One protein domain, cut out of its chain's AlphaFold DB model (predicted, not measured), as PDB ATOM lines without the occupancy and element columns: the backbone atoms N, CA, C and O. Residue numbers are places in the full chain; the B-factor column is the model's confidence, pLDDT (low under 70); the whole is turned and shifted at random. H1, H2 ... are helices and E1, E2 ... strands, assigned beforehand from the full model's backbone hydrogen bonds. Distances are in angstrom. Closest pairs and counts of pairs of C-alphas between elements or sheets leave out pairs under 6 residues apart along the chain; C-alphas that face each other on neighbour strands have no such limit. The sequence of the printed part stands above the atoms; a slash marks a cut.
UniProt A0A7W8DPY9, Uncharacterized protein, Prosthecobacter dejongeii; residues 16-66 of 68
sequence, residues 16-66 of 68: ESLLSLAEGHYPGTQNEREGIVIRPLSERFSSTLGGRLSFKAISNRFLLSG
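What this domain is: This is residues 16 to 66 of the 68 residues of an uncharacterized protein of Prosthecobacter dejongeii (UniProt A0A7W8DPY9). With little regular structure, this is an elongated hairpin of two strands, E1 and E2, with H1 packed on it and long loops, residues 23 to 34 and 39 to 54, reaching beyond its two ends. Of 51 printed residues, in the order H1, E1, E2, H2, only 20 are in named elements, mixed helix and antiparallel strand. It is loose, radius of gyration of the C-alphas 13.1 A, spanning 37 by 22 by 20 A.

Where its parts are: Find C-alpha 16 at (-40.709, 26.514, 43.320), where H1, residues 16 to 22, begins, 9.9 A long. E1, residues 35 to 38, runs 10.0 A; E2, residues 55 to 58, 9.8 A; H2, residues 60 to 64, runs 6.0 A to (-54.007, 24.378, 33.360).

How they stand to each other: In the hairpin E1 and E2, at 161 degrees, find N 36 and O 57 within hydrogen-bond range, 3.0 A. H1 and E1 have their closest C-alphas at Ala 22 and Gly 35, 4.1 A. In H1 and H2 every O i to N i+4 pair is within range.

The domain as a whole: The farthest C-alphas, Gly 28 and Ser 47, are 38.5 A apart. Links H1 to E1 and E1 to E2 are long. The printed part has no cut; no printed residue is under 70 in pLDDT.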
ATOM      1  N   GLU A  16     -39.444  26.613  42.589       97.12
ATOM      2  CA  GLU A  16     -40.709  26.514  43.320       97.12
ATOM      3  C   GLU A  16     -41.169  27.896  43.781       97.12
ATOM      4  O   GLU A  16     -42.318  28.272  43.559       97.12
ATOM      5  N   SER A  17     -40.249  28.694  44.337       95.88
ATOM      6  CA  SER A  17     -40.580  30.051  44.775       95.88
ATOM      7  C   SER A  17     -40.987  30.960  43.610       95.88
ATOM      8  O   SER A  17     -41.860  31.806  43.787       95.88
ATOM      9  N   LEU A  18     -40.428  30.761  42.408       95.69
ATOM     10  CA  LEU A  18     -40.826  31.515  41.215       95.69
ATOM     11  C   LEU A  18     -42.206  31.125  40.711       95.69
ATOM     12  O   LEU A  18     -42.971  32.002  40.319       95.69
ATOM     13  N   LEU A  19     -42.523  29.832  40.719       96.69
ATOM     14  CA  LEU A  19     -43.842  29.355  40.319       96.69
ATOM     15  C   LEU A  19     -44.910  29.862  41.290       96.69
ATOM     16  O   LEU A  19     -45.917  30.401  40.842       96.69
ATOM     17  N   SER A  20     -44.651  29.813  42.600       95.69
ATOM     18  CA  SER A  20     -45.543  30.421  43.593       95.69
ATOM     19  C   SER A  20     -45.682  31.932  43.399       95.69
ATOM     20  O   SER A  20     -46.785  32.463  43.492       95.69
ATOM     21  N   LEU A  21     -44.590  32.633  43.075       94.88
ATOM     22  CA  LEU A  21     -44.626  34.071  42.795       94.88
ATOM     23  C   LEU A  21     -45.327  34.406  41.471       94.88
ATOM     24  O   LEU A  21     -45.723  35.553  41.286       94.88
ATOM     25  N   ALA A  22     -45.484  33.456  40.550       96.00
ATOM     26  CA  ALA A  22     -46.214  33.643  39.300       96.00
ATOM     27  C   ALA A  22     -47.738  33.521  39.481       96.00
ATOM     28  O   ALA A  22     -48.489  34.117  38.712       96.00
ATOM     29  N   GLU A  23     -48.212  32.798  40.499       95.12
ATOM     30  CA  GLU A  23     -49.644  32.591  40.752       95.12
ATOM     31  C   GLU A  23     -50.359  33.855  41.254       95.12
ATOM     32  O   GLU A  23     -49.756  34.721  41.887       95.12
ATOM     33  N   GLY A  24     -51.661  33.986  40.988       93.19
ATOM     34  CA  GLY A  24     -52.498  35.079  41.494       93.19
ATOM     35  C   GLY A  24     -53.453  35.628  40.438       93.19
ATOM     36  O   GLY A  24     -53.491  35.143  39.315       93.19
ATOM     37  N   HIS A  25     -54.197  36.675  40.788       92.50
ATOM     38  CA  HIS A  25     -55.125  37.338  39.871       92.50
ATOM     39  C   HIS A  25     -54.628  38.734  39.491       92.50
ATOM     40  O   HIS A  25     -53.899  39.366  40.259       92.50
ATOM     41  N   TYR A  26     -55.045  39.239  38.329       89.50
ATOM     42  CA  TYR A  26     -54.831  40.650  38.007       89.50
ATOM     43  C   TYR A  26     -55.619  41.548  38.978       89.50
ATOM     44  O   TYR A  26     -56.780  41.238  39.276       89.50
ATOM     45  N   PRO A  27     -55.040  42.673  39.446       89.31
ATOM     46  CA  PRO A  27     -55.701  43.571  40.388       89.31
ATOM     47  C   PRO A  27     -57.091  44.006  39.916       89.31
ATOM     48  O   PRO A  27     -57.268  44.438  38.779       89.31
ATOM     49  N   GLY A  28     -58.082  43.902  40.804       92.06
ATOM     50  CA  GLY A  28     -59.466  44.286  40.507       92.06
ATOM     51  C   GLY A  28     -60.232  43.299  39.620       92.06
ATOM     52  O   GLY A  28     -61.326  43.627  39.166       92.06
ATOM     53  N   THR A  29     -59.693  42.102  39.372       91.81
ATOM     54  CA  THR A  29     -60.350  41.057  38.574       91.81
ATOM     55  C   THR A  29     -60.261  39.690  39.253       91.81
ATOM     56  O   THR A  29     -59.449  39.482  40.149       91.81
ATOM     57  N   GLN A  30     -61.059  38.740  38.761       91.62
ATOM     58  CA  GLN A  30     -60.946  37.313  39.084       91.62
ATOM     59  C   GLN A  30     -60.172  36.537  38.005       91.62
ATOM     60  O   GLN A  30     -60.245  35.313  37.956       91.62
ATOM     61  N   ASN A  31     -59.456  37.236  37.119       90.00
ATOM     62  CA  ASN A  31     -58.697  36.609  36.044       90.00
ATOM     63  C   ASN A  31     -57.321  36.206  36.567       90.00
ATOM     64  O   ASN A  31     -56.607  37.053  37.109       90.00
ATOM     65  N   GLU A  32     -56.957  34.934  36.407       93.12
ATOM     66  CA  GLU A  32     -55.613  34.440  36.714       93.12
ATOM     67  C   GLU A  32     -54.586  35.228  35.894       93.12
ATOM     68  O   GLU A  32     -54.766  35.453  34.693       93.12
ATOM     69  N   ARG A  33     -53.501  35.666  36.531       93.31
ATOM     70  CA  ARG A  33     -52.379  36.251  35.797       93.31
ATOM     71  C   ARG A  33     -51.564  35.146  35.136       93.31
ATOM     72  O   ARG A  33     -51.347  34.096  35.737       93.31
ATOM     73  N   GLU A  34     -51.060  35.412  33.929       95.56
ATOM     74  CA  GLU A  34     -50.207  34.461  33.197       95.56
ATOM     75  C   GLU A  34     -48.955  34.123  34.017       95.56
ATOM     76  O   GLU A  34     -48.555  32.967  34.131       95.56
ATOM     77  N   GLY A  35     -48.346  35.135  34.637       95.69
ATOM     78  CA  GLY A  35     -47.188  34.948  35.492       95.69
ATOM     79  C   GLY A  35     -46.448  36.244  35.778       95.69
ATOM     80  O   GLY A  35     -47.046  37.315  35.906       95.69
ATOM     81  N   ILE A  36     -45.125  36.138  35.873       95.81
ATOM     82  CA  ILE A  36     -44.220  37.257  36.141       95.81
ATOM     83  C   ILE A  36     -43.082  37.302  35.124       95.81
ATOM     84  O   ILE A  36     -42.624  36.278  34.613       95.81
ATOM     85  N   VAL A  37     -42.590  38.514  34.870       95.88
ATOM     86  CA  VAL A  37     -41.393  38.760  34.064       95.88
ATOM     87  C   VAL A  37     -40.269  39.208  34.984       95.88
ATOM     88  O   VAL A  37     -40.403  40.199  35.700       95.88
ATOM     89  N   ILE A  38     -39.146  38.501  34.923       94.88
ATOM     90  CA  ILE A  38     -37.937  38.811  35.674       94.88
ATOM     91  C   ILE A  38     -36.940  39.439  34.710       94.88
ATOM     92  O   ILE A  38     -36.581  38.846  33.688       94.88
ATOM     93  N   ARG A  39     -36.486  40.649  35.040       94.88
ATOM     94  CA  ARG A  39     -35.511  41.397  34.244       94.88
ATOM     95  C   ARG A  39     -34.689  42.358  35.112       94.88
ATOM     96  O   ARG A  39     -35.188  42.820  36.137       94.88
ATOM     97  N   PRO A  40     -33.468  42.722  34.693       94.31
ATOM     98  CA  PRO A  40     -32.677  43.753  35.354       94.31
ATOM     99  C   PRO A  40     -33.344  45.140  35.326       94.31
ATOM    100  O   PRO A  40     -34.113  45.463  34.415       94.31
ATOM    101  N   LEU A  41     -32.988  45.984  36.303       92.19
ATOM    102  CA  LEU A  41     -33.469  47.372  36.405       92.19
ATOM    103  C   LEU A  41     -33.028  48.236  35.218       92.19
ATOM    104  O   LEU A  41     -33.814  49.017  34.687       92.19
ATOM    105  N   SER A  42     -31.781  48.064  34.785       93.81
ATOM    106  CA  SER A  42     -31.246  48.646  33.553       93.81
ATOM    107  C   SER A  42     -31.137  47.554  32.502       93.81
ATOM    108  O   SER A  42     -30.681  46.465  32.831       93.81
ATOM    109  N   GLU A  43     -31.517  47.827  31.255       95.69
ATOM    110  CA  GLU A  43     -31.478  46.827  30.182       95.69
ATOM    111  C   GLU A  43     -30.093  46.167  30.069       95.69
ATOM    112  O   GLU A  43     -29.052  46.828  30.080       95.69
ATOM    113  N   ARG A  44     -30.087  44.835  29.987       96.50
ATOM    114  CA  ARG A  44     -28.893  44.013  29.775       96.50
ATOM    115  C   ARG A  44     -29.185  42.979  28.700       96.50
ATOM    116  O   ARG A  44     -30.334  42.584  28.512       96.50
ATOM    117  N   PHE A  45     -28.128  42.502  28.055       97.50
ATOM    118  CA  PHE A  45     -28.184  41.419  27.082       97.50
ATOM    119  C   PHE A  45     -27.470  40.185  27.637       97.50
ATOM    120  O   PHE A  45     -26.512  40.304  28.398       97.50
ATOM    121  N   SER A  46     -27.962  39.008  27.270       97.00
ATOM    122  CA  SER A  46     -27.413  37.708  27.636       97.00
ATOM    123  C   SER A  46     -26.972  36.985  26.374       97.00
ATOM    124  O   SER A  46     -27.779  36.770  25.470       97.00
ATOM    125  N   SER A  47     -25.701  36.588  26.324       97.06
ATOM    126  CA  SER A  47     -25.168  35.761  25.240       97.06
ATOM    127  C   SER A  47     -25.837  34.387  25.204       97.06
ATOM    128  O   SER A  47     -26.162  33.906  24.126       97.06
ATOM    129  N   THR A  48     -26.125  33.799  26.370       96.44
ATOM    130  CA  THR A  48     -26.826  32.511  26.492       96.44
ATOM    131  C   THR A  48     -28.245  32.568  25.934       96.44
ATOM    132  O   THR A  48     -28.691  31.619  25.302       96.44
ATOM    133  N   LEU A  49     -28.960  33.677  26.155       95.00
ATOM    134  CA  LEU A  49     -30.311  33.867  25.614       95.00
ATOM    135  C   LEU A  49     -30.307  34.429  24.184       95.00
ATOM    136  O   LEU A  49     -31.361  34.493  23.559       95.00
ATOM    137  N   GLY A  50     -29.156  34.886  23.676       96.94
ATOM    138  CA  GLY A  50     -29.045  35.542  22.371       96.94
ATOM    139  C   GLY A  50     -29.822  36.861  22.262       96.94
ATOM    140  O   GLY A  50     -30.228  37.244  21.168       96.94
ATOM    141  N   GLY A  51     -30.074  37.554  23.377       96.69
ATOM    142  CA  GLY A  51     -30.986  38.702  23.401       96.69
ATOM    143  C   GLY A  51     -31.048  39.412  24.748       96.69
ATOM    144  O   GLY A  51     -30.088  39.387  25.517       96.69
ATOM    145  N   ARG A  52     -32.174  40.075  25.042       97.88
ATOM    146  CA  ARG A  52     -32.395  40.741  26.337       97.88
ATOM    147  C   ARG A  52     -32.304  39.726  27.475       97.88
ATOM    148  O   ARG A  52     -32.884  38.647  27.392       97.88
ATOM    149  N   LEU A  53     -31.621  40.091  28.559       96.06
ATOM    150  CA  LEU A  53     -31.627  39.322  29.797       96.06
ATOM    151  C   LEU A  53     -32.988  39.503  30.471       96.06
ATOM    152  O   LEU A  53     -33.189  40.405  31.277       96.06
ATOM    153  N   SER A  54     -33.940  38.677  30.069       95.88
ATOM    154  CA  SER A  54     -35.296  38.665  30.591       95.88
ATOM    155  C   SER A  54     -35.849  37.264  30.424       95.88
ATOM    156  O   SER A  54     -35.643  36.635  29.388       95.88
ATOM    157  N   PHE A  55     -36.577  36.788  31.420       95.00
ATOM    158  CA  PHE A  55     -37.301  35.527  31.323       95.00
ATOM    159  C   PHE A  55     -38.625  35.636  32.067       95.00
ATOM    160  O   PHE A  55     -38.866  36.596  32.802       95.00
ATOM    161  N   LYS A  56     -39.501  34.663  31.833       96.19
ATOM    162  CA  LYS A  56     -40.816  34.601  32.457       96.19
ATOM    163  C   LYS A  56     -40.952  33.331  33.281       96.19
ATOM    164  O   LYS A  56     -40.493  32.273  32.853       96.19
ATOM    165  N   ALA A  57     -41.579  33.453  34.444       96.88
ATOM    166  CA  ALA A  57     -42.114  32.319  35.183       96.88
ATOM    167  C   ALA A  57     -43.630  32.346  35.001       96.88
ATOM    168  O   ALA A  57     -44.264  33.362  35.292       96.88
ATOM    169  N   ILE A  58     -44.182  31.263  34.458       97.19
ATOM    170  CA  ILE A  58     -45.605  31.154  34.134       97.19
ATOM    171  C   ILE A  58     -46.307  30.347  35.218       97.19
ATOM    172  O   ILE A  58     -45.799  29.319  35.661       97.19
ATOM    173  N   SER A  59     -47.469  30.832  35.644       96.25
ATOM    174  CA  SER A  59     -48.337  30.161  36.602       96.25
ATOM    175  C   SER A  59     -48.851  28.846  36.019       96.25
ATOM    176  O   SER A  59     -49.492  28.820  34.967       96.25
ATOM    177  N   ASN A  60     -48.640  27.745  36.741       95.88
ATOM    178  CA  ASN A  60     -49.221  26.459  36.359       95.88
ATOM    179  C   ASN A  60     -50.753  26.501  36.403       95.88
ATOM    180  O   ASN A  60     -51.401  25.850  35.590       95.88
ATOM    181  N   ARG A  61     -51.345  27.292  37.308       94.19
ATOM    182  CA  ARG A  61     -52.804  27.459  37.388       94.19
ATOM    183  C   ARG A  61     -53.367  28.083  36.115       94.19
ATOM    184  O   ARG A  61     -54.360  27.581  35.602       94.19
ATOM    185  N   PHE A  62     -52.694  29.107  35.591       94.75
ATOM    186  CA  PHE A  62     -53.065  29.750  34.331       94.75
ATOM    187  C   PHE A  62     -52.936  28.786  33.140       94.75
ATOM    188  O   PHE A  62     -53.842  28.671  32.318       94.75
ATOM    189  N   LEU A  63     -51.828  28.039  33.065       94.75
ATOM    190  CA  LEU A  63     -51.621  27.060  31.991       94.75
ATOM    191  C   LEU A  63     -52.679  25.950  32.011       94.75
ATOM    192  O   LEU A  63     -53.202  25.570  30.968       94.75
ATOM    193  N   LEU A  64     -53.018  25.444  33.197       93.81
ATOM    194  CA  LEU A  64     -54.007  24.378  33.360       93.81
ATOM    195  C   LEU A  64     -55.452  24.858  33.150       93.81
ATOM    196  O   LEU A  64     -56.319  24.025  32.892       93.81
ATOM    197  N   SER A  65     -55.726  26.167  33.228       88.94
ATOM    198  CA  SER A  65     -57.055  26.730  32.950       88.94
ATOM    199  C   SER A  65     -57.341  26.968  31.463       88.94
ATOM    200  O   SER A  65     -58.438  27.411  31.136       88.94
ATOM    201  N   GLY A  66     -56.387  26.686  30.571       83.38
ATOM    202  CA  GLY A  66     -56.546  26.836  29.118       83.38
ATOM    203  C   GLY A  66     -55.482  27.711  28.458       83.38
ATOM    204  O   GLY A  66     -55.264  27.563  27.266       83.38
TER     205      GLY A  66